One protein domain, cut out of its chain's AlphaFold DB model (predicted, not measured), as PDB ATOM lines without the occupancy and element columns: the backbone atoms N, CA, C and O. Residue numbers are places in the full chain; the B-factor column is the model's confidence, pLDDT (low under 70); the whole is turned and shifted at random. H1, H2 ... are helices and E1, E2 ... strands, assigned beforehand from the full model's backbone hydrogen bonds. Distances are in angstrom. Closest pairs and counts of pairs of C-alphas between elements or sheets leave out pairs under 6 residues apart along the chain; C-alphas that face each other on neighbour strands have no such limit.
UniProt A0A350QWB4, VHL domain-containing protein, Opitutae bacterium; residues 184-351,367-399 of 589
ATOM      1  N   LEU A 184      69.036  62.586  89.305       85.75
ATOM      2  CA  LEU A 184      69.975  63.657  89.658       85.75
ATOM      3  C   LEU A 184      70.707  64.280  88.461       85.75
ATOM      4  O   LEU A 184      71.047  65.456  88.503       85.75
ATOM      5  N   GLU A 185      70.942  63.513  87.399       90.00
ATOM      6  CA  GLU A 185      71.708  63.948  86.223       90.00
ATOM      7  C   GLU A 185      70.830  64.679  85.200       90.00
ATOM      8  O   GLU A 185      71.340  65.320  84.288       90.00
ATOM      9  N   SER A 186      69.505  64.631  85.364       87.50
ATOM     10  CA  SER A 186      68.555  65.210  84.406       87.50
ATOM     11  C   SER A 186      68.572  66.744  84.337       87.50
ATOM     12  O   SER A 186      67.928  67.317  83.462       87.50
ATOM     13  N   GLY A 187      69.221  67.432  85.288       90.50
ATOM     14  CA  GLY A 187      69.162  68.895  85.432       90.50
ATOM     15  C   GLY A 187      67.768  69.439  85.792       90.50
ATOM     16  O   GLY A 187      67.586  70.649  85.955       90.50
ATOM     17  N   LYS A 188      66.766  68.561  85.936       93.06
ATOM     18  CA  LYS A 188      65.396  68.919  86.293       93.06
ATOM     19  C   LYS A 188      65.360  69.414  87.741       93.06
ATOM     20  O   LYS A 188      66.011  68.856  88.615       93.06
ATOM     21  N   LYS A 189      64.573  70.458  88.014       93.88
ATOM     22  CA  LYS A 189      64.399  71.008  89.376       93.88
ATOM     23  C   LYS A 189      63.094  70.591  90.047       93.88
ATOM     24  O   LYS A 189      62.905  70.863  91.226       93.88
ATOM     25  N   VAL A 190      62.173  69.970  89.314       95.12
ATOM     26  CA  VAL A 190      60.851  69.586  89.818       95.12
ATOM     27  C   VAL A 190      60.594  68.125  89.487       95.12
ATOM     28  O   VAL A 190      60.574  67.752  88.320       95.12
ATOM     29  N   PHE A 191      60.372  67.315  90.510       96.25
ATOM     30  CA  PHE A 191      60.208  65.873  90.416       96.25
ATOM     31  C   PHE A 191      58.827  65.472  90.919       96.25
ATOM     32  O   PHE A 191      58.370  65.965  91.955       96.25
ATOM     33  N   SER A 192      58.150  64.577  90.210       96.94
ATOM     34  CA  SER A 192      56.930  63.947  90.719       96.94
ATOM     35  C   SER A 192      57.276  62.747  91.607       96.94
ATOM     36  O   SER A 192      58.356  62.164  91.499       96.94
ATOM     37  N   SER A 193      56.357  62.326  92.479       97.25
ATOM     38  CA  SER A 193      56.542  61.086  93.246       97.25
ATOM     39  C   SER A 193      56.697  59.853  92.356       97.25
ATOM     40  O   SER A 193      57.409  58.934  92.738       97.25
ATOM     41  N   ALA A 194      56.075  59.839  91.175       96.56
ATOM     42  CA  ALA A 194      56.178  58.735  90.226       96.56
ATOM     43  C   ALA A 194      57.583  58.607  89.636       96.56
ATOM     44  O   ALA A 194      58.115  57.506  89.553       96.56
ATOM     45  N   GLU A 195      58.210  59.740  89.301       96.50
ATOM     46  CA  GLU A 195      59.595  59.776  88.821       96.50
ATOM     47  C   GLU A 195      60.562  59.259  89.889       96.50
ATOM     48  O   GLU A 195      61.459  58.476  89.585       96.50
ATOM     49  N   VAL A 196      60.340  59.640  91.153       97.12
ATOM     50  CA  VAL A 196      61.133  59.133  92.281       97.12
ATOM     51  C   VAL A 196      60.918  57.628  92.476       97.12
ATOM     52  O   VAL A 196      61.888  56.905  92.678       97.12
ATOM     53  N   ILE A 197      59.678  57.132  92.390       97.31
ATOM     54  CA  ILE A 197      59.376  55.693  92.499       97.31
ATOM     55  C   ILE A 197      60.037  54.908  91.362       97.31
ATOM     56  O   ILE A 197      60.665  53.885  91.623       97.31
ATOM     57  N   ALA A 198      59.948  55.391  90.122       96.12
ATOM     58  CA  ALA A 198      60.556  54.742  88.964       96.12
ATOM     59  C   ALA A 198      62.091  54.685  89.069       96.12
ATOM     60  O   ALA A 198      62.696  53.654  88.766       96.12
ATOM     61  N   ASP A 199      62.726  55.764  89.543       96.19
ATOM     62  CA  ASP A 199      64.172  55.795  89.783       96.19
ATOM     63  C   ASP A 199      64.582  54.790  90.871       96.19
ATOM     64  O   ASP A 199      65.489  53.984  90.668       96.19
ATOM     65  N   LEU A 200      63.841  54.747  91.982       96.56
ATOM     66  CA  LEU A 200      64.071  53.795  93.071       96.56
ATOM     67  C   LEU A 200      63.864  52.337  92.643       96.56
ATOM     68  O   LEU A 200      64.663  51.478  93.021       96.56
ATOM     69  N   ALA A 201      62.824  52.048  91.859       96.56
ATOM     70  CA  ALA A 201      62.544  50.720  91.310       96.56
ATOM     71  C   ALA A 201      63.720  50.218  90.465       96.56
ATOM     72  O   ALA A 201      64.245  49.126  90.698       96.56
ATOM     73  N   ARG A 202      64.224  51.076  89.573       95.75
ATOM     74  CA  ARG A 202      65.407  50.796  88.753       95.75
ATOM     75  C   ARG A 202      66.657  50.549  89.598       95.75
ATOM     76  O   ARG A 202      67.355  49.563  89.383       95.75
ATOM     77  N   GLU A 203      66.940  51.410  90.571       95.56
ATOM     78  CA  GLU A 203      68.161  51.304  91.380       95.56
ATOM     79  C   GLU A 203      68.155  50.140  92.369       95.56
ATOM     80  O   GLU A 203      69.212  49.615  92.721       95.56
ATOM     81  N   THR A 204      66.977  49.733  92.836       96.00
ATOM     82  CA  THR A 204      66.835  48.619  93.783       96.00
ATOM     83  C   THR A 204      66.530  47.287  93.104       96.00
ATOM     84  O   THR A 204      66.500  46.267  93.797       96.00
ATOM     85  N   SER A 205      66.366  47.282  91.773       96.56
ATOM     86  CA  SER A 205      65.933  46.118  90.985       96.56
ATOM     87  C   SER A 205      64.621  45.534  91.518       96.56
ATOM     88  O   SER A 205      64.510  44.333  91.762       96.56
ATOM     89  N   ARG A 206      63.646  46.416  91.770       97.19
ATOM     90  CA  ARG A 206      62.314  46.081  92.293       97.19
ATOM     91  C   ARG A 206      61.224  46.583  91.375       97.19
ATOM     92  O   ARG A 206      61.456  47.483  90.570       97.19
ATOM     93  N   SER A 207      60.042  45.996  91.506       97.56
ATOM     94  CA  SER A 207      58.881  46.476  90.765       97.56
ATOM     95  C   SER A 207      58.445  47.863  91.278       97.56
ATOM     96  O   SER A 207      58.603  48.162  92.471       97.56
ATOM     97  N   PRO A 208      57.917  48.741  90.406       96.94
ATOM     98  CA  PRO A 208      57.349  50.023  90.821       96.94
ATOM     99  C   PRO A 208      56.271  49.882  91.902       96.94
ATOM    100  O   PRO A 208      56.191  50.724  92.796       96.94
ATOM    101  N   GLU A 209      55.492  48.801  91.868       97.06
ATOM    102  CA  GLU A 209      54.427  48.493  92.822       97.06
ATOM    103  C   GLU A 209      54.999  48.257  94.225       97.06
ATOM    104  O   GLU A 209      54.580  48.911  95.182       97.06
ATOM    105  N   GLU A 210      56.018  47.403  94.352       97.56
ATOM    106  CA  GLU A 210      56.702  47.149  95.627       97.56
ATOM    107  C   GLU A 210      57.320  48.432  96.207       97.56
ATOM    108  O   GLU A 210      57.176  48.728  97.397       97.56
ATOM    109  N   VAL A 211      57.982  49.230  95.363       98.00
ATOM    110  CA  VAL A 211      58.593  50.501  95.783       98.00
ATOM    111  C   VAL A 211      57.538  51.524  96.188       98.00
ATOM    112  O   VAL A 211      57.721  52.226  97.186       98.00
ATOM    113  N   SER A 212      56.423  51.600  95.459       97.25
ATOM    114  CA  SER A 212      55.299  52.463  95.819       97.25
ATOM    115  C   SER A 212      54.720  52.075  97.180       97.25
ATOM    116  O   SER A 212      54.506  52.957  98.009       97.25
ATOM    117  N   GLY A 213      54.622  50.772  97.477       97.50
ATOM    118  CA  GLY A 213      54.217  50.262  98.788       97.50
ATOM    119  C   GLY A 213      55.152  50.712  99.915       97.50
ATOM    120  O   GLY A 213      54.686  51.116 100.980       97.50
ATOM    121  N   VAL A 214      56.467  50.740  99.669       98.31
ATOM    122  CA  VAL A 214      57.454  51.269 100.628       98.31
ATOM    123  C   VAL A 214      57.291  52.777 100.841       98.31
ATOM    124  O   VAL A 214      57.326  53.257 101.978       98.31
ATOM    125  N   VAL A 215      57.098  53.536  99.759       98.00
ATOM    126  CA  VAL A 215      56.876  54.990  99.816       98.00
ATOM    127  C   VAL A 215      55.585  55.315 100.566       98.00
ATOM    128  O   VAL A 215      55.585  56.193 101.433       98.00
ATOM    129  N   ASP A 216      54.494  54.613 100.274       97.38
ATOM    130  CA  ASP A 216      53.217  54.820 100.948       97.38
ATOM    131  C   ASP A 216      53.266  54.393 102.412       97.38
ATOM    132  O   ASP A 216      52.823  55.168 103.260       97.38
ATOM    133  N   GLY A 217      53.890  53.255 102.732       98.00
ATOM    134  CA  GLY A 217      54.112  52.825 104.114       98.00
ATOM    135  C   GLY A 217      54.890  53.864 104.930       98.00
ATOM    136  O   GLY A 217      54.543  54.149 106.078       98.00
ATOM    137  N   PHE A 218      55.889  54.523 104.331       98.25
ATOM    138  CA  PHE A 218      56.586  55.641 104.972       98.25
ATOM    139  C   PHE A 218      55.646  56.823 105.261       98.25
ATOM    140  O   PHE A 218      55.651  57.371 106.367       98.25
ATOM    141  N   TRP A 219      54.821  57.230 104.293       98.06
ATOM    142  CA  TRP A 219      53.890  58.346 104.480       98.06
ATOM    143  C   TRP A 219      52.720  58.022 105.415       98.06
ATOM    144  O   TRP A 219      52.216  58.934 106.073       98.06
ATOM    145  N   GLU A 220      52.282  56.765 105.484       97.31
ATOM    146  CA  GLU A 220      51.323  56.271 106.477       97.31
ATOM    147  C   GLU A 220      51.920  56.336 107.888       97.31
ATOM    148  O   GLU A 220      51.301  56.928 108.773       97.31
ATOM    149  N   TYR A 221      53.169  55.891 108.073       97.94
ATOM    150  CA  TYR A 221      53.886  56.046 109.344       97.94
ATOM    151  C   TYR A 221      53.973  57.519 109.772       97.94
ATOM    152  O   TYR A 221      53.739  57.877 110.925       97.94
ATOM    153  N   LEU A 222      54.285  58.425 108.840       97.62
ATOM    154  CA  LEU A 222      54.323  59.858 109.142       97.62
ATOM    155  C   LEU A 222      52.949  60.447 109.480       97.62
ATOM    156  O   LEU A 222      52.898  61.460 110.186       97.62
ATOM    157  N   ALA A 223      51.871  59.859 108.956       97.50
ATOM    158  CA  ALA A 223      50.508  60.308 109.204       97.50
ATOM    159  C   ALA A 223      50.011  59.939 110.607       97.50
ATOM    160  O   ALA A 223      49.144  60.636 111.146       97.50
ATOM    161  N   ASP A 224      50.579  58.893 111.212       97.81
ATOM    162  CA  ASP A 224      50.223  58.431 112.548       97.81
ATOM    163  C   ASP A 224      50.934  59.218 113.660       97.81
ATOM    164  O   ASP A 224      51.869  58.763 114.329       97.81
ATOM    165  N   VAL A 225      50.485  60.462 113.845       97.38
ATOM    166  CA  VAL A 225      51.078  61.387 114.816       97.38
ATOM    167  C   VAL A 225      50.931  60.873 116.245       97.38
ATOM    168  O   VAL A 225      51.859  61.021 117.042       97.38
ATOM    169  N   ARG A 226      49.789  60.264 116.573       96.00
ATOM    170  CA  ARG A 226      49.476  59.793 117.925       96.00
ATOM    171  C   ARG A 226      50.446  58.715 118.405       96.00
ATOM    172  O   ARG A 226      50.888  58.781 119.549       96.00
ATOM    173  N   ASN A 227      50.795  57.769 117.535       96.56
ATOM    174  CA  ASN A 227      51.568  56.589 117.933       96.56
ATOM    175  C   ASN A 227      53.072  56.725 117.679       96.56
ATOM    176  O   ASN A 227      53.883  56.070 118.340       96.56
ATOM    177  N   HIS A 228      53.482  57.545 116.707       97.31
ATOM    178  CA  HIS A 228      54.880  57.555 116.267       97.31
ATOM    179  C   HIS A 228      55.673  58.782 116.699       97.31
ATOM    180  O   HIS A 228      56.907  58.730 116.712       97.31
ATOM    181  N   TYR A 229      55.007  59.854 117.122       97.44
ATOM    182  CA  TYR A 229      55.682  61.079 117.522       97.44
ATOM    183  C   TYR A 229      55.802  61.158 119.041       97.44
ATOM    184  O   TYR A 229      54.855  60.895 119.777       97.44
ATOM    185  N   ALA A 230      56.968  61.589 119.515       96.19
ATOM    186  CA  ALA A 230      57.145  61.903 120.922       96.19
ATOM    187  C   ALA A 230      56.439  63.234 121.236       96.19
ATOM    188  O   ALA A 230      56.674  64.224 120.522       96.19
ATOM    189  N   PRO A 231      55.586  63.295 122.274       95.94
ATOM    190  CA  PRO A 231      55.066  64.564 122.753       95.94
ATOM    191  C   PRO A 231      56.224  65.407 123.298       95.94
ATOM    192  O   PRO A 231      57.149  64.903 123.929       95.94
ATOM    193  N   ASN A 232      56.182  66.705 123.033       94.25
ATOM    194  CA  ASN A 232      57.109  67.693 123.565       94.25
ATOM    195  C   ASN A 232      56.318  68.778 124.303       94.25
ATOM    196  O   ASN A 232      55.156  69.070 123.986       94.25
ATOM    197  N   ASN A 233      56.983  69.417 125.259       79.62
ATOM    198  CA  ASN A 233      56.504  70.560 126.009       79.62
ATOM    199  C   ASN A 233      55.948  71.599 125.019       79.62
ATOM    200  O   ASN A 233      56.620  71.984 124.055       79.62
ATOM    201  N   LYS A 234      54.713  72.061 125.264       79.88
ATOM    202  CA  LYS A 234      53.950  73.022 124.433       79.88
ATOM    203  C   LYS A 234      53.138  72.429 123.266       79.88
ATOM    204  O   LYS A 234      53.031  73.083 122.231       79.88
ATOM    205  N   ARG A 235      52.509  71.253 123.422       86.38
ATOM    206  CA  ARG A 235      51.551  70.700 122.424       86.38
ATOM    207  C   ARG A 235      52.184  70.558 121.034       86.38
ATOM    208  O   ARG A 235      51.609  70.929 120.005       86.38
ATOM    209  N   HIS A 236      53.425  70.092 121.029       94.25
ATOM    210  CA  HIS A 236      54.173  69.791 119.823       94.25
ATOM    211  C   HIS A 236      54.518  68.314 119.829       94.25
ATOM    212  O   HIS A 236      54.842  67.765 120.873       94.25
ATOM    213  N   TRP A 237      54.501  67.702 118.658       96.62
ATOM    214  CA  TRP A 237      54.854  66.303 118.485       96.62
ATOM    215  C   TRP A 237      56.030  66.227 117.534       96.62
ATOM    216  O   TRP A 237      56.044  66.914 116.506       96.62
ATOM    217  N   ILE A 238      57.039  65.449 117.907       96.94
ATOM    218  CA  ILE A 238      58.310  65.389 117.193       96.94
ATOM    219  C   ILE A 238      58.625  63.946 116.815       96.94
ATOM    220  O   ILE A 238      58.629  63.053 117.660       96.94
ATOM    221  N   LEU A 239      58.947  63.745 115.541       97.31
ATOM    222  CA  LEU A 239      59.503  62.506 115.018       97.31
ATOM    223  C   LEU A 239      60.855  62.819 114.375       97.31
ATOM    224  O   LEU A 239      60.930  63.369 113.275       97.31
ATOM    225  N   GLY A 240      61.927  62.501 115.097       96.44
ATOM    226  CA  GLY A 240      63.294  62.577 114.590       96.44
ATOM    227  C   GLY A 240      63.675  61.283 113.876       96.44
ATOM    228  O   GLY A 240      63.635  60.210 114.481       96.44
ATOM    229  N   ILE A 241      64.062  61.386 112.606       95.38
ATOM    230  CA  ILE A 241      64.617  60.279 111.825       95.38
ATOM    231  C   ILE A 241      66.132  60.502 111.730       95.38
ATOM    232  O   ILE A 241      66.561  61.458 111.068       95.38
ATOM    233  N   PRO A 242      66.950  59.649 112.380       91.00
ATOM    234  CA  PRO A 242      68.399  59.794 112.390       91.00
ATOM    235  C   PRO A 242      68.968  59.959 110.984       91.00
ATOM    236  O   PRO A 242      68.676  59.165 110.086       91.00
ATOM    237  N   HIS A 243      69.794  60.994 110.821       87.50
ATOM    238  CA  HIS A 243      70.459  61.340 109.566       87.50
ATOM    239  C   HIS A 243      69.518  61.592 108.390       87.50
ATOM    240  O   HIS A 243      69.952  61.492 107.249       87.50
ATOM    241  N   PHE A 244      68.263  61.950 108.637       92.25
ATOM    242  CA  PHE A 244      67.359  62.454 107.609       92.25
ATOM    243  C   PHE A 244      66.876  63.849 108.000       92.25
ATOM    244  O   PHE A 244      67.193  64.835 107.329       92.25
ATOM    245  N   GLY A 245      66.200  63.942 109.143       93.69
ATOM    246  CA  GLY A 245      65.693  65.188 109.696       93.69
ATOM    247  C   GLY A 245      64.568  64.940 110.689       93.69
ATOM    248  O   GLY A 245      64.361  63.820 111.159       93.69
ATOM    249  N   THR A 246      63.827  65.997 110.993       95.31
ATOM    250  CA  THR A 246      62.817  65.984 112.048       95.31
ATOM    251  C   THR A 246      61.485  66.494 111.527       95.31
ATOM    252  O   THR A 246      61.375  67.637 111.073       95.31
ATOM    253  N   PHE A 247      60.454  65.661 111.648       97.12
ATOM    254  CA  PHE A 247      59.067  66.059 111.464       97.12
ATOM    255  C   PHE A 247      58.522  66.637 112.766       97.12
ATOM    256  O   PHE A 247      58.724  66.094 113.853       97.12
ATOM    257  N   ARG A 248      57.820  67.760 112.651       96.38
ATOM    258  CA  ARG A 248      57.183  68.458 113.760       96.38
ATOM    259  C   ARG A 248      55.736  68.738 113.418       96.38
ATOM    260  O   ARG A 248      55.454  69.501 112.490       96.38
ATOM    261  N   PHE A 249      54.846  68.173 114.216       97.19
ATOM    262  CA  PHE A 249      53.424  68.456 114.182       97.19
ATOM    263  C   PHE A 249      53.051  69.438 115.300       97.19
ATOM    264  O   PHE A 249      53.566  69.363 116.420       97.19
ATOM    265  N   ARG A 250      52.185  70.403 114.982       96.19
ATOM    266  CA  ARG A 250      51.629  71.363 115.941       96.19
ATOM    267  C   ARG A 250      50.266  71.874 115.502       96.19
ATOM    268  O   ARG A 250      49.993  71.981 114.306       96.19
ATOM    269  N   PHE A 251      49.479  72.320 116.469       95.62
ATOM    270  CA  PHE A 251      48.309  73.150 116.213       95.62
ATOM    271  C   PHE A 251      48.709  74.628 116.178       95.62
ATOM    272  O   PHE A 251      49.434  75.108 117.050       95.62
ATOM    273  N   ARG A 252      48.260  75.369 115.163       93.50
ATOM    274  CA  ARG A 252      48.373  76.834 115.100       93.50
ATOM    275  C   ARG A 252      46.993  77.453 115.217       93.50
ATOM    276  O   ARG A 252      46.122  77.130 114.424       93.50
ATOM    277  N   TRP A 253      46.816  78.377 116.151       91.75
ATOM    278  CA  TRP A 253      45.617  79.205 116.199       91.75
ATOM    279  C   TRP A 253      45.652  80.235 115.059       91.75
ATOM    280  O   TRP A 253      46.623  80.987 114.950       91.75
ATOM    281  N   LYS A 254      44.642  80.241 114.182       93.62
ATOM    282  CA  LYS A 254      44.449  81.250 113.124       93.62
ATOM    283  C   LYS A 254      42.944  81.458 112.930       93.62
ATOM    284  O   LYS A 254      42.216  80.477 112.811       93.62
ATOM    285  N   LYS A 255      42.485  82.718 112.907       93.88
ATOM    286  CA  LYS A 255      41.070  83.093 112.683       93.88
ATOM    287  C   LYS A 255      40.080  82.300 113.564       93.88
ATOM    288  O   LYS A 255      39.124  81.711 113.074       93.88
ATOM    289  N   GLY A 256      40.360  82.213 114.868       92.56
ATOM    290  CA  GLY A 256      39.469  81.552 115.833       92.56
ATOM    291  C   GLY A 256      39.451  80.017 115.790       92.56
ATOM    292  O   GLY A 256      38.613  79.405 116.448       92.56
ATOM    293  N   ARG A 257      40.330  79.370 115.010       93.25
ATOM    294  CA  ARG A 257      40.384  77.903 114.885       93.25
ATOM    295  C   ARG A 257      41.817  77.384 115.012       93.25
ATOM    296  O   ARG A 257      42.775  78.047 114.609       93.25
ATOM    297  N   PHE A 258      41.973  76.170 115.545       93.75
ATOM    298  CA  PHE A 258      43.254  75.460 115.528       93.75
ATOM    299  C   PHE A 258      43.445  74.747 114.189       93.75
ATOM    300  O   PHE A 258      42.740  73.796 113.866       93.75
ATOM    301  N   LEU A 259      44.439  75.186 113.424       94.88
ATOM    302  CA  LEU A 259      44.871  74.552 112.188       94.88
ATOM    303  C   LEU A 259      46.001  73.561 112.465       94.88
ATOM    304  O   LEU A 259      46.982  73.884 113.142       94.88
ATOM    305  N   ARG A 260      45.882  72.362 111.898       96.00
ATOM    306  CA  ARG A 260      46.943  71.352 111.895       96.00
ATOM    307  C   ARG A 260      48.103  71.843 111.030       96.00
ATOM    308  O   ARG A 260      47.895  72.283 109.902       96.00
ATOM    309  N   LYS A 261      49.330  71.768 111.540       96.00
ATOM    310  CA  LYS A 261      50.541  72.092 110.779       96.00
ATOM    311  C   LYS A 261      51.596  71.018 111.001       96.00
ATOM    312  O   LYS A 261      52.099  70.863 112.111       96.00
ATOM    313  N   LEU A 262      51.964  70.341 109.920       96.81
ATOM    314  CA  LEU A 262      53.098  69.428 109.857       96.81
ATOM    315  C   LEU A 262      54.231  70.109 109.087       96.81
ATOM    316  O   LEU A 262      54.023  70.623 107.992       96.81
ATOM    317  N   THR A 263      55.414  70.149 109.687       94.12
ATOM    318  CA  THR A 263      56.623  70.725 109.084       94.12
ATOM    319  C   THR A 263      57.773  69.752 109.210       94.12
ATOM    320  O   THR A 263      57.901  69.101 110.241       94.12
ATOM    321  N   PHE A 264      58.639  69.710 108.209       95.31
ATOM    322  CA  PHE A 264      59.906  68.987 108.270       95.31
ATOM    323  C   PHE A 264      61.074  69.967 108.268       95.31
ATOM    324  O   PHE A 264      61.018  70.993 107.584       95.31
ATOM    325  N   LYS A 265      62.125  69.632 109.013       89.69
ATOM    326  CA  LYS A 265      63.426  70.294 108.936       89.69
ATOM    327  C   LYS A 265      64.509  69.246 108.728       89.69
ATOM    328  O   LYS A 265      64.625  68.330 109.544       89.69
ATOM    329  N   SER A 266      65.304  69.397 107.672       89.69
ATOM    330  CA  SER A 266      66.473  68.549 107.456       89.69
ATOM    331  C   SER A 266      67.549  68.800 108.516       89.69
ATOM    332  O   SER A 266      67.745  69.926 108.986       89.69
ATOM    333  N   SER A 267      68.275  67.745 108.883       74.12
ATOM    334  CA  SER A 267      69.539  67.882 109.605       74.12
ATOM    335  C   SER A 267      70.614  68.288 108.593       74.12
ATOM    336  O   SER A 267      71.228  67.421 107.978       74.12
ATOM    337  N   ALA A 268      70.800  69.586 108.359       62.53
ATOM    338  CA  ALA A 268      71.831  70.078 107.438       62.53
ATOM    339  C   ALA A 268      73.225  70.165 108.086       62.53
ATOM    340  O   ALA A 268      74.141  70.721 107.487       62.53
ATOM    341  N   SER A 269      73.408  69.638 109.306       66.50
ATOM    342  CA  SER A 269      74.700  69.736 109.980       66.50
ATOM    343  C   SER A 269      75.793  69.062 109.135       66.50
ATOM    344  O   SER A 269      75.559  67.982 108.579       66.50
ATOM    345  N   PRO A 270      77.004  69.637 109.055       66.81
ATOM    346  CA  PRO A 270      78.150  68.985 108.424       66.81
ATOM    347  C   PRO A 270      78.380  67.564 108.956       66.81
ATOM    348  O   PRO A 270      78.704  66.663 108.190       66.81
ATOM    349  N   SER A 271      78.078  67.311 110.236       62.56
ATOM    350  CA  SER A 271      78.077  65.964 110.821       62.56
ATOM    351  C   SER A 271      77.053  65.018 110.177       62.56
ATOM    352  O   SER A 271      77.353  63.851 109.927       62.56
ATOM    353  N   ALA A 272      75.860  65.503 109.821       65.56
ATOM    354  CA  ALA A 272      74.876  64.720 109.076       65.56
ATOM    355  C   ALA A 272      75.325  64.432 107.631       65.56
ATOM    356  O   ALA A 272      74.932  63.398 107.084       65.56
ATOM    357  N   LYS A 273      76.166  65.296 107.038       70.44
ATOM    358  CA  LYS A 273      76.840  65.044 105.750       70.44
ATOM    359  C   LYS A 273      78.013  64.059 105.893       70.44
ATOM    360  O   LYS A 273      78.159  63.185 105.044       70.44
ATOM    361  N   ALA A 274      78.795  64.139 106.970       65.62
ATOM    362  CA  ALA A 274      79.928  63.246 107.237       65.62
ATOM    363  C   ALA A 274      79.484  61.791 107.482       65.62
ATOM    364  O   ALA A 274      80.142  60.844 107.054       65.62
ATOM    365  N   HIS A 275      78.305  61.588 108.077       64.38
ATOM    366  CA  HIS A 275      77.703  60.264 108.258       64.38
ATOM    367  C   HIS A 275      76.915  59.767 107.033       64.38
ATOM    368  O   HIS A 275      75.899  59.090 107.175       64.38
ATOM    369  N   ARG A 276      77.414  60.013 105.814       66.81
ATOM    370  CA  ARG A 276      76.931  59.381 104.565       66.81
ATOM    371  C   ARG A 276      77.271  57.884 104.462       66.81
ATOM    372  O   ARG A 276      77.189  57.312 103.376       66.81
ATOM    373  N   ARG A 277      77.646  57.228 105.570       68.69
ATOM    374  CA  ARG A 277      77.908  55.785 105.591       68.69
ATOM    375  C   ARG A 277      76.675  55.060 105.061       68.69
ATOM    376  O   ARG A 277      75.550  55.323 105.486       68.69
ATOM    377  N   THR A 278      76.896  54.157 104.113       70.31
ATOM    378  CA  THR A 278      75.875  53.226 103.643       70.31
ATOM    379  C   THR A 278      75.322  52.481 104.849       70.31
ATOM    380  O   THR A 278      76.058  51.770 105.533       70.31
ATOM    381  N   TYR A 279      74.038  52.685 105.143       78.94
ATOM    382  CA  TYR A 279      73.378  51.954 106.213       78.94
ATOM    383  C   TYR A 279      73.383  50.483 105.839       78.94
ATOM    384  O   TYR A 279      72.840  50.089 104.809       78.94
ATOM    385  N   SER A 280      74.052  49.690 106.667       86.62
ATOM    386  CA  SER A 280      74.036  48.247 106.532       86.62
ATOM    387  C   SER A 280      72.631  47.751 106.846       86.62
ATOM    388  O   SER A 280      72.144  47.971 107.955       86.62
ATOM    389  N   SER A 281      72.006  47.058 105.899       91.06
ATOM    390  CA  SER A 281      70.741  46.351 106.124       91.06
ATOM    391  C   SER A 281      70.927  45.009 106.842       91.06
ATOM    392  O   SER A 281      69.938  44.346 107.106       91.06
ATOM    393  N   LYS A 282      72.155  44.634 107.247       93.75
ATOM    394  CA  LYS A 282      72.427  43.374 107.975       93.75
ATOM    395  C   LYS A 282      71.644  43.239 109.285       93.75
ATOM    396  O   LYS A 282      71.406  42.136 109.750       93.75
ATOM    397  N   TRP A 283      71.241  44.360 109.893       95.69
ATOM    398  CA  TRP A 283      70.413  44.325 111.103       95.69
ATOM    399  C   TRP A 283      69.039  43.695 110.840       95.69
ATOM    400  O   TRP A 283      68.466  43.115 111.754       95.69
ATOM    401  N   ALA A 284      68.513  43.824 109.616       96.38
ATOM    402  CA  ALA A 284      67.211  43.291 109.242       96.38
ATOM    403  C   ALA A 284      67.218  41.759 109.209       96.38
ATOM    404  O   ALA A 284      66.219  41.149 109.572       96.38
ATOM    405  N   ASP A 285      68.351  41.155 108.840       96.06
ATOM    406  CA  ASP A 285      68.533  39.698 108.829       96.06
ATOM    407  C   ASP A 285      68.614  39.118 110.255       96.06
ATOM    408  O   ASP A 285      68.329  37.948 110.475       96.06
ATOM    409  N   GLN A 286      68.996  39.947 111.232       95.38
ATOM    410  CA  GLN A 286      69.168  39.574 112.642       95.38
ATOM    411  C   GLN A 286      67.975  39.982 113.517       95.38
ATOM    412  O   GLN A 286      68.039  39.876 114.743       95.38
ATOM    413  N   TRP A 287      66.912  40.528 112.926       96.31
ATOM    414  CA  TRP A 287      65.802  41.058 113.703       96.31
ATOM    415  C   TRP A 287      64.945  39.928 114.286       96.31
ATOM    416  O   TRP A 287      64.359  39.137 113.556       96.31
ATOM    417  N   SER A 288      64.846  39.891 115.616       93.31
ATOM    418  CA  SER A 288      64.137  38.860 116.385       93.31
ATOM    419  C   SER A 288      62.628  39.092 116.540       93.31
ATOM    420  O   SER A 288      61.957  38.297 117.190       93.31
ATOM    421  N   GLY A 289      62.084  40.186 115.994       93.88
ATOM    422  CA  GLY A 289      60.669  40.557 116.131       93.88
ATOM    423  C   GLY A 289      60.370  41.556 117.256       93.88
ATOM    424  O   GLY A 289      59.332  42.220 117.218       93.88
ATOM    425  N   ASP A 290      61.280  41.754 118.215       94.88
ATOM    426  CA  ASP A 290      61.083  42.760 119.265       94.88
ATOM    427  C   ASP A 290      61.260  44.187 118.711       94.88
ATOM    428  O   ASP A 290      62.208  44.502 117.980       94.88
ATOM    429  N   LYS A 291      60.307  45.066 119.041       93.12
ATOM    430  CA  LYS A 291      60.309  46.487 118.662       93.12
ATOM    431  C   LYS A 291      60.993  47.354 119.727       93.12
ATOM    432  O   LYS A 291      61.316  48.518 119.437       93.12
ATOM    433  N   ALA A 292      61.208  46.847 120.943       93.94
ATOM    434  CA  ALA A 292      61.973  47.537 121.976       93.94
ATOM    435  C   ALA A 292      63.446  47.689 121.544       93.94
ATOM    436  O   ALA A 292      63.976  46.913 120.759       93.94
ATOM    437  N   GLY A 293      64.097  48.782 121.947       92.19
ATOM    438  CA  GLY A 293      65.500  49.054 121.591       92.19
ATOM    439  C   GLY A 293      65.779  49.439 120.126       92.19
ATOM    440  O   GLY A 293      66.836  50.002 119.835       92.19
ATOM    441  N   LEU A 294      64.847  49.232 119.188       95.44
ATOM    442  CA  LEU A 294      65.040  49.664 117.803       95.44
ATOM    443  C   LEU A 294      65.103  51.193 117.688       95.44
ATOM    444  O   LEU A 294      64.265  51.928 118.226       95.44
ATOM    445  N   SER A 295      66.061  51.681 116.895       95.19
ATOM    446  CA  SER A 295      66.102  53.091 116.508       95.19
ATOM    447  C   SER A 295      64.825  53.472 115.749       95.19
ATOM    448  O   SER A 295      64.201  52.638 115.091       95.19
ATOM    449  N   ARG A 296      64.433  54.753 115.793       95.75
ATOM    450  CA  ARG A 296      63.225  55.235 115.094       95.75
ATOM    451  C   ARG A 296      63.217  54.865 113.611       95.75
ATOM    452  O   ARG A 296      62.185  54.462 113.097       95.75
ATOM    453  N   ARG A 297      64.375  54.926 112.948       95.75
ATOM    454  CA  ARG A 297      64.527  54.511 111.548       95.75
ATOM    455  C   ARG A 297      64.209  53.028 111.343       95.75
ATOM    456  O   ARG A 297      63.447  52.708 110.446       95.75
ATOM    457  N   ARG A 298      64.738  52.143 112.196       97.00
ATOM    458  CA  ARG A 298      64.470  50.696 112.126       97.00
ATOM    459  C   ARG A 298      63.001  50.371 112.395       97.00
ATOM    460  O   ARG A 298      62.429  49.543 111.699       97.00
ATOM    461  N   LYS A 299      62.368  51.080 113.338       97.56
ATOM    462  CA  LYS A 299      60.918  50.973 113.595       97.56
ATOM    463  C   LYS A 299      60.082  51.324 112.361       97.56
ATOM    464  O   LYS A 299      59.071  50.674 112.127       97.56
ATOM    465  N   ILE A 300      60.513  52.315 111.576       97.81
ATOM    466  CA  ILE A 300      59.869  52.659 110.301       97.81
ATOM    467  C   ILE A 300      60.038  51.517 109.292       97.81
ATOM    468  O   ILE A 300      59.047  51.110 108.698       97.81
ATOM    469  N   SER A 301      61.243  50.956 109.132       97.94
ATOM    470  CA  SER A 301      61.470  49.818 108.223       97.94
ATOM    471  C   SER A 301      60.599  48.605 108.575       97.94
ATOM    472  O   SER A 301      60.007  48.009 107.680       97.94
ATOM    473  N   VAL A 302      60.481  48.278 109.871       97.94
ATOM    474  CA  VAL A 302      59.593  47.211 110.374       97.94
ATOM    475  C   VAL A 302      58.140  47.492 110.012       97.94
ATOM    476  O   VAL A 302      57.490  46.648 109.407       97.94
ATOM    477  N   TYR A 303      57.651  48.696 110.317       98.12
ATOM    478  CA  TYR A 303      56.280  49.088 109.992       98.12
ATOM    479  C   TYR A 303      55.990  48.990 108.489       98.12
ATOM    480  O   TYR A 303      54.956  48.465 108.091       98.12
ATOM    481  N   ILE A 304      56.912  49.473 107.652       98.12
ATOM    482  CA  ILE A 304      56.778  49.404 106.195       98.12
ATOM    483  C   ILE A 304      56.687  47.946 105.740       98.12
ATOM    484  O   ILE A 304      55.767  47.612 105.002       98.12
ATOM    485  N   SER A 305      57.601  47.091 106.204       97.81
ATOM    486  CA  SER A 305      57.646  45.667 105.854       97.81
ATOM    487  C   SER A 305      56.349  44.942 106.217       97.81
ATOM    488  O   SER A 305      55.773  44.268 105.364       97.81
ATOM    489  N   GLU A 306      55.843  45.151 107.438       97.12
ATOM    490  CA  GLU A 306      54.558  44.608 107.899       97.12
ATOM    491  C   GLU A 306      53.392  45.095 107.022       97.12
ATOM    492  O   GLU A 306      52.466  44.341 106.726       97.12
ATOM    493  N   ARG A 307      53.439  46.357 106.582       97.00
ATOM    494  CA  ARG A 307      52.357  46.991 105.827       97.00
ATOM    495  C   ARG A 307      52.311  46.582 104.356       97.00
ATOM    496  O   ARG A 307      51.216  46.390 103.829       97.00
ATOM    497  N   CYS A 308      53.462  46.493 103.692       96.25
ATOM    498  CA  CYS A 308      53.544  46.175 102.265       96.25
ATOM    499  C   CYS A 308      53.757  44.679 101.980       96.25
ATOM    500  O   CYS A 308      53.730  44.284 100.820       96.25
ATOM    501  N   GLY A 309      53.979  43.854 103.011       97.38
ATOM    502  CA  GLY A 309      54.193  42.409 102.867       97.38
ATOM    503  C   GLY A 309      55.549  42.032 102.263       97.38
ATOM    504  O   GLY A 309      55.751  40.886 101.869       97.38
ATOM    505  N   LEU A 310      56.488  42.979 102.178       96.88
ATOM    506  CA  LEU A 310      57.837  42.719 101.681       96.88
ATOM    507  C   LEU A 310      58.743  42.221 102.809       96.88
ATOM    508  O   LEU A 310      58.661  42.758 103.917       96.88
ATOM    509  N   PRO A 311      59.692  41.305 102.536       97.69
ATOM    510  CA  PRO A 311      60.713  40.922 103.506       97.69
ATOM    511  C   PRO A 311      61.437  42.147 104.076       97.69
ATOM    512  O   PRO A 311      61.806  43.067 103.335       97.69
ATOM    513  N   LEU A 312      61.671  42.163 105.391       97.31
ATOM    514  CA  LEU A 312      62.269  43.313 106.076       97.31
ATOM    515  C   LEU A 312      63.600  43.782 105.455       97.31
ATOM    516  O   LEU A 312      63.741  44.991 105.256       97.31
ATOM    517  N   PRO A 313      64.550  42.899 105.075       97.31
ATOM    518  CA  PRO A 313      65.801  43.336 104.447       97.31
ATOM    519  C   PRO A 313      65.582  44.090 103.128       97.31
ATOM    520  O   PRO A 313      66.322  45.019 102.800       97.31
ATOM    521  N   GLN A 314      64.543  43.716 102.377       97.38
ATOM    522  CA  GLN A 314      64.192  44.348 101.105       97.38
ATOM    523  C   GLN A 314      63.525  45.705 101.350       97.38
ATOM    524  O   GLN A 314      63.958  46.710 100.783       97.38
ATOM    525  N   SER A 315      62.551  45.748 102.262       97.50
ATOM    526  CA  SER A 315      61.875  46.983 102.683       97.50
ATOM    527  C   SER A 315      62.861  48.017 103.225       97.50
ATOM    528  O   SER A 315      62.830  49.178 102.818       97.50
ATOM    529  N   ASP A 316      63.787  47.595 104.093       97.25
ATOM    530  CA  ASP A 316      64.819  48.459 104.669       97.25
ATOM    531  C   ASP A 316      65.760  49.012 103.592       97.25
ATOM    532  O   ASP A 316      66.072  50.206 103.597       97.25
ATOM    533  N   ARG A 317      66.172  48.184 102.622       96.31
ATOM    534  CA  ARG A 317      67.021  48.624 101.504       96.31
ATOM    535  C   ARG A 317      66.332  49.703 100.666       96.31
ATOM    536  O   ARG A 317      66.940  50.749 100.419       96.31
ATOM    537  N   VAL A 318      65.079  49.477 100.261       97.19
ATOM    538  CA  VAL A 318      64.302  50.447  99.467       97.19
ATOM    539  C   VAL A 318      64.058  51.722 100.273       97.19
ATOM    540  O   VAL A 318      64.309  52.817  99.775       97.19
ATOM    541  N   PHE A 319      63.666  51.603 101.543       97.44
ATOM    542  CA  PHE A 319      63.435  52.749 102.424       97.44
ATOM    543  C   PHE A 319      64.704  53.590 102.632       97.44
ATOM    544  O   PHE A 319      64.682  54.820 102.532       97.44
ATOM    545  N   ASN A 320      65.849  52.946 102.857       95.88
ATOM    546  CA  ASN A 320      67.125  53.643 102.995       95.88
ATOM    547  C   ASN A 320      67.520  54.364 101.702       95.88
ATOM    548  O   ASN A 320      68.042  55.485 101.769       95.88
ATOM    549  N   ARG A 321      67.250  53.760 100.537       95.81
ATOM    550  CA  ARG A 321      67.494  54.410  99.248       95.81
ATOM    551  C   ARG A 321      66.520  55.559  98.990       95.81
ATOM    552  O   ARG A 321      66.971  56.599  98.516       95.81
ATOM    553  N   LEU A 322      65.252  55.434  99.386       96.88
ATOM    554  CA  LEU A 322      64.256  56.509  99.349       96.88
ATOM    555  C   LEU A 322      64.748  57.736 100.123       96.88
ATOM    556  O   LEU A 322      64.871  58.810  99.540       96.88
ATOM    557  N   LEU A 323      65.108  57.586 101.404       95.25
ATOM    558  CA  LEU A 323      65.581  58.716 102.221       95.25
ATOM    559  C   LEU A 323      66.807  59.409 101.611       95.25
ATOM    560  O   LEU A 323      66.922  60.636 101.660       95.25
ATOM    561  N   ARG A 324      67.719  58.620 101.033       93.06
ATOM    562  CA  ARG A 324      68.914  59.127 100.359       93.06
ATOM    563  C   ARG A 324      68.561  59.899  99.088       93.06
ATOM    564  O   ARG A 324      69.029  61.018  98.937       93.06
ATOM    565  N   THR A 325      67.703  59.342  98.242       94.62
ATOM    566  CA  THR A 325      67.262  59.960  96.983       94.62
ATOM    567  C   THR A 325      66.539  61.276  97.247       94.62
ATOM    568  O   THR A 325      66.863  62.293  96.643       94.62
ATOM    569  N   ILE A 326      65.636  61.306  98.232       95.38
ATOM    570  CA  ILE A 326      64.952  62.535  98.654       95.38
ATOM    571  C   ILE A 326      65.954  63.625  99.027       95.38
ATOM    572  O   ILE A 326      65.813  64.771  98.598       95.38
ATOM    573  N   ARG A 327      66.959  63.269  99.832       92.19
ATOM    574  CA  ARG A 327      68.004  64.201 100.245       92.19
ATOM    575  C   ARG A 327      68.831  64.671  99.054       92.19
ATOM    576  O   ARG A 327      68.988  65.872  98.920       92.19
ATOM    577  N   GLU A 328      69.339  63.760  98.227       91.81
ATOM    578  CA  GLU A 328      70.187  64.089  97.073       91.81
ATOM    579  C   GLU A 328      69.453  65.049  96.121       91.81
ATOM    580  O   GLU A 328      70.009  66.071  95.730       91.81
ATOM    581  N   LEU A 329      68.177  64.781  95.820       93.25
ATOM    582  CA  LEU A 329      67.368  65.649  94.961       93.25
ATOM    583  C   LEU A 329      67.120  67.020  95.588       93.25
ATOM    584  O   LEU A 329      67.201  68.027  94.894       93.25
ATOM    585  N   CYS A 330      66.827  67.076  96.890       92.38
ATOM    586  CA  CYS A 330      66.628  68.353  97.567       92.38
ATOM    587  C   CYS A 330      67.941  69.144  97.669       92.38
ATOM    588  O   CYS A 330      67.939  70.321  97.346       92.38
ATOM    589  N   GLU A 331      69.056  68.517  98.057       88.38
ATOM    590  CA  GLU A 331      70.394  69.140  98.098       88.38
ATOM    591  C   GLU A 331      70.841  69.641  96.713       88.38
ATOM    592  O   GLU A 331      71.564  70.621  96.627       88.38
ATOM    593  N   GLY A 332      70.368  69.034  95.620       89.75
ATOM    594  CA  GLY A 332      70.568  69.539  94.255       89.75
ATOM    595  C   GLY A 332      69.685  70.737  93.868       89.75
ATOM    596  O   GLY A 332      69.573  71.058  92.686       89.75
ATOM    597  N   GLY A 333      68.990  71.367  94.821       90.12
ATOM    598  CA  GLY A 333      68.031  72.442  94.549       90.12
ATOM    599  C   GLY A 333      66.684  71.960  93.995       90.12
ATOM    600  O   GLY A 333      65.876  72.769  93.531       90.12
ATOM    601  N   GLY A 334      66.439  70.650  94.018       93.00
ATOM    602  CA  GLY A 334      65.227  70.028  93.515       93.00
ATOM    603  C   GLY A 334      64.029  70.148  94.457       93.00
ATOM    604  O   GLY A 334      64.144  70.272  95.680       93.00
ATOM    605  N   ARG A 335      62.838  70.061  93.869       95.19
ATOM    606  CA  ARG A 335      61.543  70.044  94.548       95.19
ATOM    607  C   ARG A 335      60.778  68.790  94.153       95.19
ATOM    608  O   ARG A 335      60.549  68.552  92.977       95.19
ATOM    609  N   ILE A 336      60.345  68.014  95.135       97.06
ATOM    610  CA  ILE A 336      59.590  66.776  94.964       97.06
ATOM    611  C   ILE A 336      58.122  67.021  95.328       97.06
ATOM    612  O   ILE A 336      57.804  67.403  96.460       97.06
ATOM    613  N   HIS A 337      57.220  66.765  94.387       97.56
ATOM    614  CA  HIS A 337      55.777  66.776  94.597       97.56
ATOM    615  C   HIS A 337      55.278  65.368  94.913       97.56
ATOM    616  O   HIS A 337      55.196  64.501  94.044       97.56
ATOM    617  N   TRP A 338      54.902  65.155  96.170       97.62
ATOM    618  CA  TRP A 338      54.326  63.906  96.643       97.62
ATOM    619  C   TRP A 338      52.819  63.910  96.431       97.62
ATOM    620  O   TRP A 338      52.094  64.638  97.126       97.62
ATOM    621  N   ALA A 339      52.345  63.086  95.494       95.69
ATOM    622  CA  ALA A 339      50.930  62.978  95.160       95.69
ATOM    623  C   ALA A 339      50.073  62.820  96.427       95.69
ATOM    624  O   ALA A 339      50.288  61.925  97.241       95.69
ATOM    625  N   ARG A 340      49.117  63.737  96.637       95.31
ATOM    626  CA  ARG A 340      48.207  63.775  97.802       95.31
ATOM    627  C   ARG A 340      48.878  63.911  99.184       95.31
ATOM    628  O   ARG A 340      48.143  63.929 100.178       95.31
ATOM    629  N   ARG A 341      50.208  64.047  99.294       96.94
ATOM    630  CA  ARG A 341      50.939  64.183 100.576       96.94
ATOM    631  C   ARG A 341      51.474  65.598 100.803       96.94
ATOM    632  O   ARG A 341      51.308  66.143 101.892       96.94
ATOM    633  N   GLY A 342      52.052  66.231  99.785       96.62
ATOM    634  CA  GLY A 342      52.618  67.578  99.901       96.62
ATOM    635  C   GLY A 342      53.832  67.796  99.009       96.62
ATOM    636  O   GLY A 342      54.087  67.026  98.092       96.62
ATOM    637  N   THR A 343      54.600  68.836  99.304       96.38
ATOM    638  CA  THR A 343      55.784  69.207  98.523       96.38
ATOM    639  C   THR A 343      56.998  69.265  99.436       96.38
ATOM    640  O   THR A 343      56.942  69.883 100.501       96.38
ATOM    641  N   MET A 344      58.089  68.624  99.026       96.06
ATOM    642  CA  MET A 344      59.387  68.696  99.693       96.06
ATOM    643  C   MET A 344      60.389  69.397  98.779       96.06
ATOM    644  O   MET A 344      60.359  69.182  97.578       96.06
ATOM    645  N   GLY A 345      61.266  70.238  99.307       93.50
ATOM    646  CA  GLY A 345      62.313  70.857  98.495       93.50
ATOM    647  C   GLY A 345      63.186  71.791  99.308       93.50
ATOM    648  O   GLY A 345      62.902  72.049 100.485       93.50
ATOM    649  N   THR A 346      64.240  72.304  98.682       88.44
ATOM    650  CA  THR A 346      65.055  73.363  99.275       88.44
ATOM    651  C   THR A 346      64.206  74.585  99.561       88.44
ATOM    652  O   THR A 346      63.447  75.081  98.725       88.44
ATOM    653  N   PHE A 347      64.318  75.055 100.795       78.56
ATOM    654  CA  PHE A 347      63.846  76.369 101.162       78.56
ATOM    655  C   PHE A 347      65.092  77.218 101.315       78.56
ATOM    656  O   PHE A 347      65.858  77.030 102.261       78.56
ATOM    657  N   GLN A 348      65.298  78.147 100.384       69.19
ATOM    658  CA  GLN A 348      66.232  79.221 100.661       69.19
ATOM    659  C   GLN A 348      65.673  79.966 101.861       69.19
ATOM    660  O   GLN A 348      64.526  80.421 101.843       69.19
ATOM    661  N   VAL A 349      66.464  80.032 102.930       65.81
ATOM    662  CA  VAL A 349      66.194  80.960 104.017       65.81
ATOM    663  C   VAL A 349      66.366  82.340 103.399       65.81
ATOM    664  O   VAL A 349      67.465  82.873 103.380       65.81
ATOM    665  N   VAL A 350      65.292  82.855 102.794       62.06
ATOM    666  CA  VAL A 350      65.258  84.209 102.249       62.06
ATOM    667  C   VAL A 350      65.691  85.110 103.391       62.06
ATOM    668  O   VAL A 350      65.120  84.977 104.482       62.06
ATOM    669  N   ASP A 351      66.703  85.952 103.146       55.41
ATOM    670  CA  ASP A 351      67.166  86.986 104.071       55.41
ATOM    671  C   ASP A 351      65.917  87.670 104.628       55.41
ATOM    672  O   ASP A 351      65.236  88.445 103.948       55.41
ATOM    673  N   THR A 367      69.470  94.148 116.979       85.50
ATOM    674  CA  THR A 367      69.124  93.917 115.575       85.50
ATOM    675  C   THR A 367      69.564  92.515 115.190       85.50
ATOM    676  O   THR A 367      70.751  92.249 115.012       85.50
ATOM    677  N   VAL A 368      68.608  91.596 115.062       80.94
ATOM    678  CA  VAL A 368      68.900  90.234 114.611       80.94
ATOM    679  C   VAL A 368      68.988  90.256 113.091       80.94
ATOM    680  O   VAL A 368      67.982  90.152 112.378       80.94
ATOM    681  N   ARG A 369      70.216  90.402 112.589       67.19
ATOM    682  CA  ARG A 369      70.526  90.200 111.173       67.19
ATOM    683  C   ARG A 369      70.392  88.715 110.865       67.19
ATOM    684  O   ARG A 369      71.201  87.898 111.288       67.19
ATOM    685  N   THR A 370      69.321  88.346 110.177       64.81
ATOM    686  CA  THR A 370      69.097  86.956 109.771       64.81
ATOM    687  C   THR A 370      69.964  86.678 108.543       64.81
ATOM    688  O   THR A 370      69.898  87.439 107.587       64.81
ATOM    689  N   GLY A 371      70.805  85.637 108.586       60.66
ATOM    690  CA  GLY A 371      71.710  85.276 107.477       60.66
ATOM    691  C   GLY A 371      73.173  85.719 107.634       60.66
ATOM    692  O   GLY A 371      73.978  85.503 106.730       60.66
ATOM    693  N   ARG A 372      73.545  86.310 108.775       57.81
ATOM    694  CA  ARG A 372      74.947  86.568 109.136       57.81
ATOM    695  C   ARG A 372      75.351  85.722 110.330       57.81
ATOM    696  O   ARG A 372      74.510  85.431 111.183       57.81
ATOM    697  N   ASP A 373      76.611  85.316 110.366       58.69
ATOM    698  CA  ASP A 373      77.174  84.650 111.534       58.69
ATOM    699  C   ASP A 373      77.076  85.607 112.732       58.69
ATOM    700  O   ASP A 373      77.421  86.787 112.625       58.69
ATOM    701  N   SER A 374      76.545  85.127 113.858       53.47
ATOM    702  CA  SER A 374      76.374  85.946 115.062       53.47
ATOM    703  C   SER A 374      77.701  86.373 115.686       53.47
ATOM    704  O   SER A 374      77.709  87.329 116.457       53.47
ATOM    705  N   ILE A 375      78.791  85.664 115.382       56.00
ATOM    706  CA  ILE A 375      80.126  85.924 115.917       56.00
ATOM    707  C   ILE A 375      80.910  86.824 114.960       56.00
ATOM    708  O   ILE A 375      81.464  87.830 115.392       56.00
ATOM    709  N   THR A 376      80.942  86.502 113.662       66.00
ATOM    710  CA  THR A 376      81.787  87.240 112.702       66.00
ATOM    711  C   THR A 376      81.067  88.397 112.008       66.00
ATOM    712  O   THR A 376      81.712  89.287 111.460       66.00
ATOM    713  N   GLY A 377      79.730  88.419 112.002       64.50
ATOM    714  CA  GLY A 377      78.941  89.436 111.299       64.50
ATOM    715  C   GLY A 377      79.023  89.362 109.767       64.50
ATOM    716  O   GLY A 377      78.386  90.178 109.080       64.50
ATOM    717  N   GLU A 378      79.763  88.393 109.223       66.44
ATOM    718  CA  GLU A 378      79.855  88.125 107.792       66.44
ATOM    719  C   GLU A 378      78.584  87.445 107.284       66.44
ATOM    720  O   GLU A 378      77.912  86.695 108.001       66.44
ATOM    721  N   ARG A 379      78.228  87.730 106.025       57.41
ATOM    722  CA  ARG A 379      77.180  86.975 105.330       57.41
ATOM    723  C   ARG A 379      77.681  85.548 105.206       57.41
ATOM    724  O   ARG A 379      78.665  85.319 104.512       57.41
ATOM    725  N   ILE A 380      76.992  84.610 105.848       57.88
ATOM    726  CA  ILE A 380      77.292  83.202 105.622       57.88
ATOM    727  C   ILE A 380      76.936  82.954 104.154       57.88
ATOM    728  O   ILE A 380      75.779  83.197 103.786       57.88
ATOM    729  N   PRO A 381      77.890  82.551 103.296       57.00
ATOM    730  CA  PRO A 381      77.573  82.231 101.916       57.00
ATOM    731  C   PRO A 381      76.430  81.212 101.914       57.00
ATOM    732  O   PRO A 381      76.400  80.286 102.726       57.00
ATOM    733  N   ALA A 382      75.444  81.409 101.036       55.06
ATOM    734  CA  ALA A 382      74.281  80.521 100.939       55.06
ATOM    735  C   ALA A 382      74.692  79.043 100.744       55.06
ATOM    736  O   ALA A 382      73.951  78.129 101.113       55.06
ATOM    737  N   GLU A 383      75.910  78.828 100.240       58.75
ATOM    738  CA  GLU A 383      76.638  77.567 100.141       58.75
ATOM    739  C   GLU A 383      76.956  76.973 101.527       58.75
ATOM    740  O   GLU A 383      78.067  77.040 102.041       58.75
ATOM    741  N   GLY A 384      75.954  76.369 102.165       60.91
ATOM    742  CA  GLY A 384      76.149  75.636 103.421       60.91
ATOM    743  C   GLY A 384      74.898  75.495 104.279       60.91
ATOM    744  O   GLY A 384      74.762  74.500 104.990       60.91
ATOM    745  N   ASN A 385      73.951  76.427 104.141       63.78
ATOM    746  CA  ASN A 385      72.720  76.489 104.940       63.78
ATOM    747  C   ASN A 385      71.469  76.068 104.161       63.78
ATOM    748  O   ASN A 385      70.351  76.499 104.457       63.78
ATOM    749  N   GLU A 386      71.638  75.215 103.153       70.94
ATOM    750  CA  GLU A 386      70.514  74.658 102.417       70.94
ATOM    751  C   GLU A 386      69.756  73.662 103.296       70.94
ATOM    752  O   GLU A 386      70.088  72.482 103.436       70.94
ATOM    753  N   HIS A 387      68.699  74.164 103.924       82.56
ATOM    754  CA  HIS A 387      67.697  73.331 104.552       82.56
ATOM    755  C   HIS A 387      66.629  72.989 103.522       82.56
ATOM    756  O   HIS A 387      66.110  73.855 102.816       82.56
ATOM    757  N   PHE A 388      66.231  71.723 103.487       88.88
ATOM    758  CA  PHE A 388      65.023  71.339 102.780       88.88
ATOM    759  C   PHE A 388      63.881  71.152 103.767       88.88
ATOM    760  O   PHE A 388      64.049  70.713 104.912       88.88
ATOM    761  N   SER A 389      62.705  71.568 103.319       92.38
ATOM    762  CA  SER A 389      61.485  71.601 104.107       92.38
ATOM    763  C   SER A 389      60.392  70.811 103.406       92.38
ATOM    764  O   SER A 389      60.428  70.602 102.195       92.38
ATOM    765  N   PHE A 390      59.420  70.363 104.192       95.62
ATOM    766  CA  PHE A 390      58.205  69.737 103.692       95.62
ATOM    767  C   PHE A 390      57.000  70.580 104.078       95.62
ATOM    768  O   PHE A 390      56.819  70.915 105.256       95.62
ATOM    769  N   SER A 391      56.168  70.848 103.080       92.88
ATOM    770  CA  SER A 391      54.864  71.484 103.206       92.88
ATOM    771  C   SER A 391      53.789  70.451 102.894       92.88
ATOM    772  O   SER A 391      53.580  70.083 101.737       92.88
ATOM    773  N   ALA A 392      53.119  69.969 103.939       96.62
ATOM    774  CA  ALA A 392      52.020  69.019 103.815       96.62
ATOM    775  C   ALA A 392      50.840  69.613 103.028       96.62
ATOM    776  O   ALA A 392      50.481  70.777 103.217       96.62
ATOM    777  N   SER A 393      50.203  68.801 102.182       96.56
ATOM    778  CA  SER A 393      48.976  69.190 101.482       96.56
ATOM    779  C   SER A 393      47.790  69.282 102.455       96.56
ATOM    780  O   SER A 393      47.773  68.619 103.496       96.56
ATOM    781  N   LYS A 394      46.752  70.057 102.102       95.56
ATOM    782  CA  LYS A 394      45.505  70.139 102.893       95.56
ATOM    783  C   LYS A 394      44.892  68.747 103.114       95.56
ATOM    784  O   LYS A 394      44.541  68.402 104.238       95.56
ATOM    785  N   GLY A 395      44.847  67.926 102.059       94.94
ATOM    786  CA  GLY A 395      44.332  66.557 102.126       94.94
ATOM    787  C   GLY A 395      45.150  65.647 103.046       94.94
ATOM    788  O   GLY A 395      44.576  64.843 103.772       94.94
ATOM    789  N   PHE A 396      46.476  65.793 103.078       97.19
ATOM    790  CA  PHE A 396      47.313  65.014 103.991       97.19
ATOM    791  C   PHE A 396      47.115  65.427 105.449       97.19
ATOM    792  O   PHE A 396      46.959  64.564 106.304       97.19
ATOM    793  N   LEU A 397      47.039  66.736 105.727       96.62
ATOM    794  CA  LEU A 397      46.774  67.264 107.071       96.62
ATOM    795  C   LEU A 397      45.422  66.798 107.638       96.62
ATOM    796  O   LEU A 397      45.305  66.566 108.846       96.62
ATOM    797  N   ALA A 398      44.414  66.657 106.774       95.06
ATOM    798  CA  ALA A 398      43.103  66.133 107.147       95.06
ATOM    799  C   ALA A 398      43.167  64.654 107.566       95.06
ATOM    800  O   ALA A 398      42.531  64.285 108.546       95.06
ATOM    801  N   ARG A 399      43.991  63.840 106.888       95.38
ATOM    802  CA  ARG A 399      44.160  62.398 107.158       95.38
ATOM    803  C   ARG A 399      45.136  62.061 108.291       95.38
ATOM    804  O   ARG A 399      45.337  60.887 108.574       95.38
TER     805      ARG A 399
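What this domain is: This is residues 184 to 351 and 367 to 399 of the 589 residues of the protein "VHL domain-containing protein" of Opitutae bacterium (UniProt A0A350QWB4). A long, strongly twisted sheet of eight strands has a cluster of crossed helices, H1, H2, H6 and H7, over part of it, with H7 in the middle of that cluster. A long hairpin of E4 and E5 reaches past the helices, and the unnamed residues 367 to 386 loop out to 34 A from the mean of the C-alphas. The printed part has 201 residues with eight named helices and eight named strands, in the order E1 H1 H2 H3 E2 E3 E4 E5 H4 H5 H6 H7 E6 E7 E8 H8; the class is mixed. The sheet is mixed, in the order E1 E6 E7 E8 E5 E4 E3 E2. The whole is compact, with a radius of gyration of the C-alphas of 18.0 A and spans of 55 by 44 by 32 A.

Where its parts are: E1, residues 190 to 192, begins at C-alpha 190 (60.851, 69.586, 89.818). H1 is residues 193 to 204, 16.2 A long, H2 208 to 223, 22.1 A, and H3 225 to 228. E2 is 230 to 232, E3 236 to 241, E4 245 to 254, 26.9 A, and E5 257 to 266, 28.7 A. H4 is 270 to 274, H5 282 to 285, H6 296 to 308, 18.4 A, and H7 312 to 331, 28.2 A. E6 is 335 to 338, E7 342 to 347, E8 387 to 392, and H8, 394 to 398, ends at C-alpha 398 (43.103, 66.133, 107.147).

How they stand to each other: E1 and E6 are parallel, with N 191 and O 335 2.8 A apart. E2 to E5 form a meander, each strand the antiparallel neighbour of the one before; N 248 and O 263 of the hairpin E4 and E5 are 2.8 A apart. E8 and E5 are antiparallel, with N 266 and O 388 3.3 A apart. H7, the hub, lies over E7 at a height over the sheet of 6.2 A; H1 and H7 make two layers with the sheet, helices on one face. H7 touches H1 (Thr 204 and Val 318, closest C-alphas, 6.5 A), H2 (Val 214 and Phe 319, 6.4 A), H5 (Ala 284 and Pro 313, 5.0 A) and H6 (Ser 301 and Asp 316, 5.1 A). H2, H3 and H6 only graze the sheet; H8 is on it, over none of its strands; H4 is not on it. Every O i to N i+4 pair is within hydrogen-bond range in H1, H2, H4, H6, H7 and H8; H3 and H5 are too short for one.

The domain as a whole: The farthest C-alphas, of Ser 288 and Thr 367, are 55.3 A apart. Residues 352 to 366 are not printed, and C-alphas 351 and 367 are 13.6 A apart across the cut. Of the links printed whole, none is long. The mean pLDDT of the printed part is 89.3; residues 268 to 272, 274 to 277, 348 to 351 and 369 to 385 are under 70.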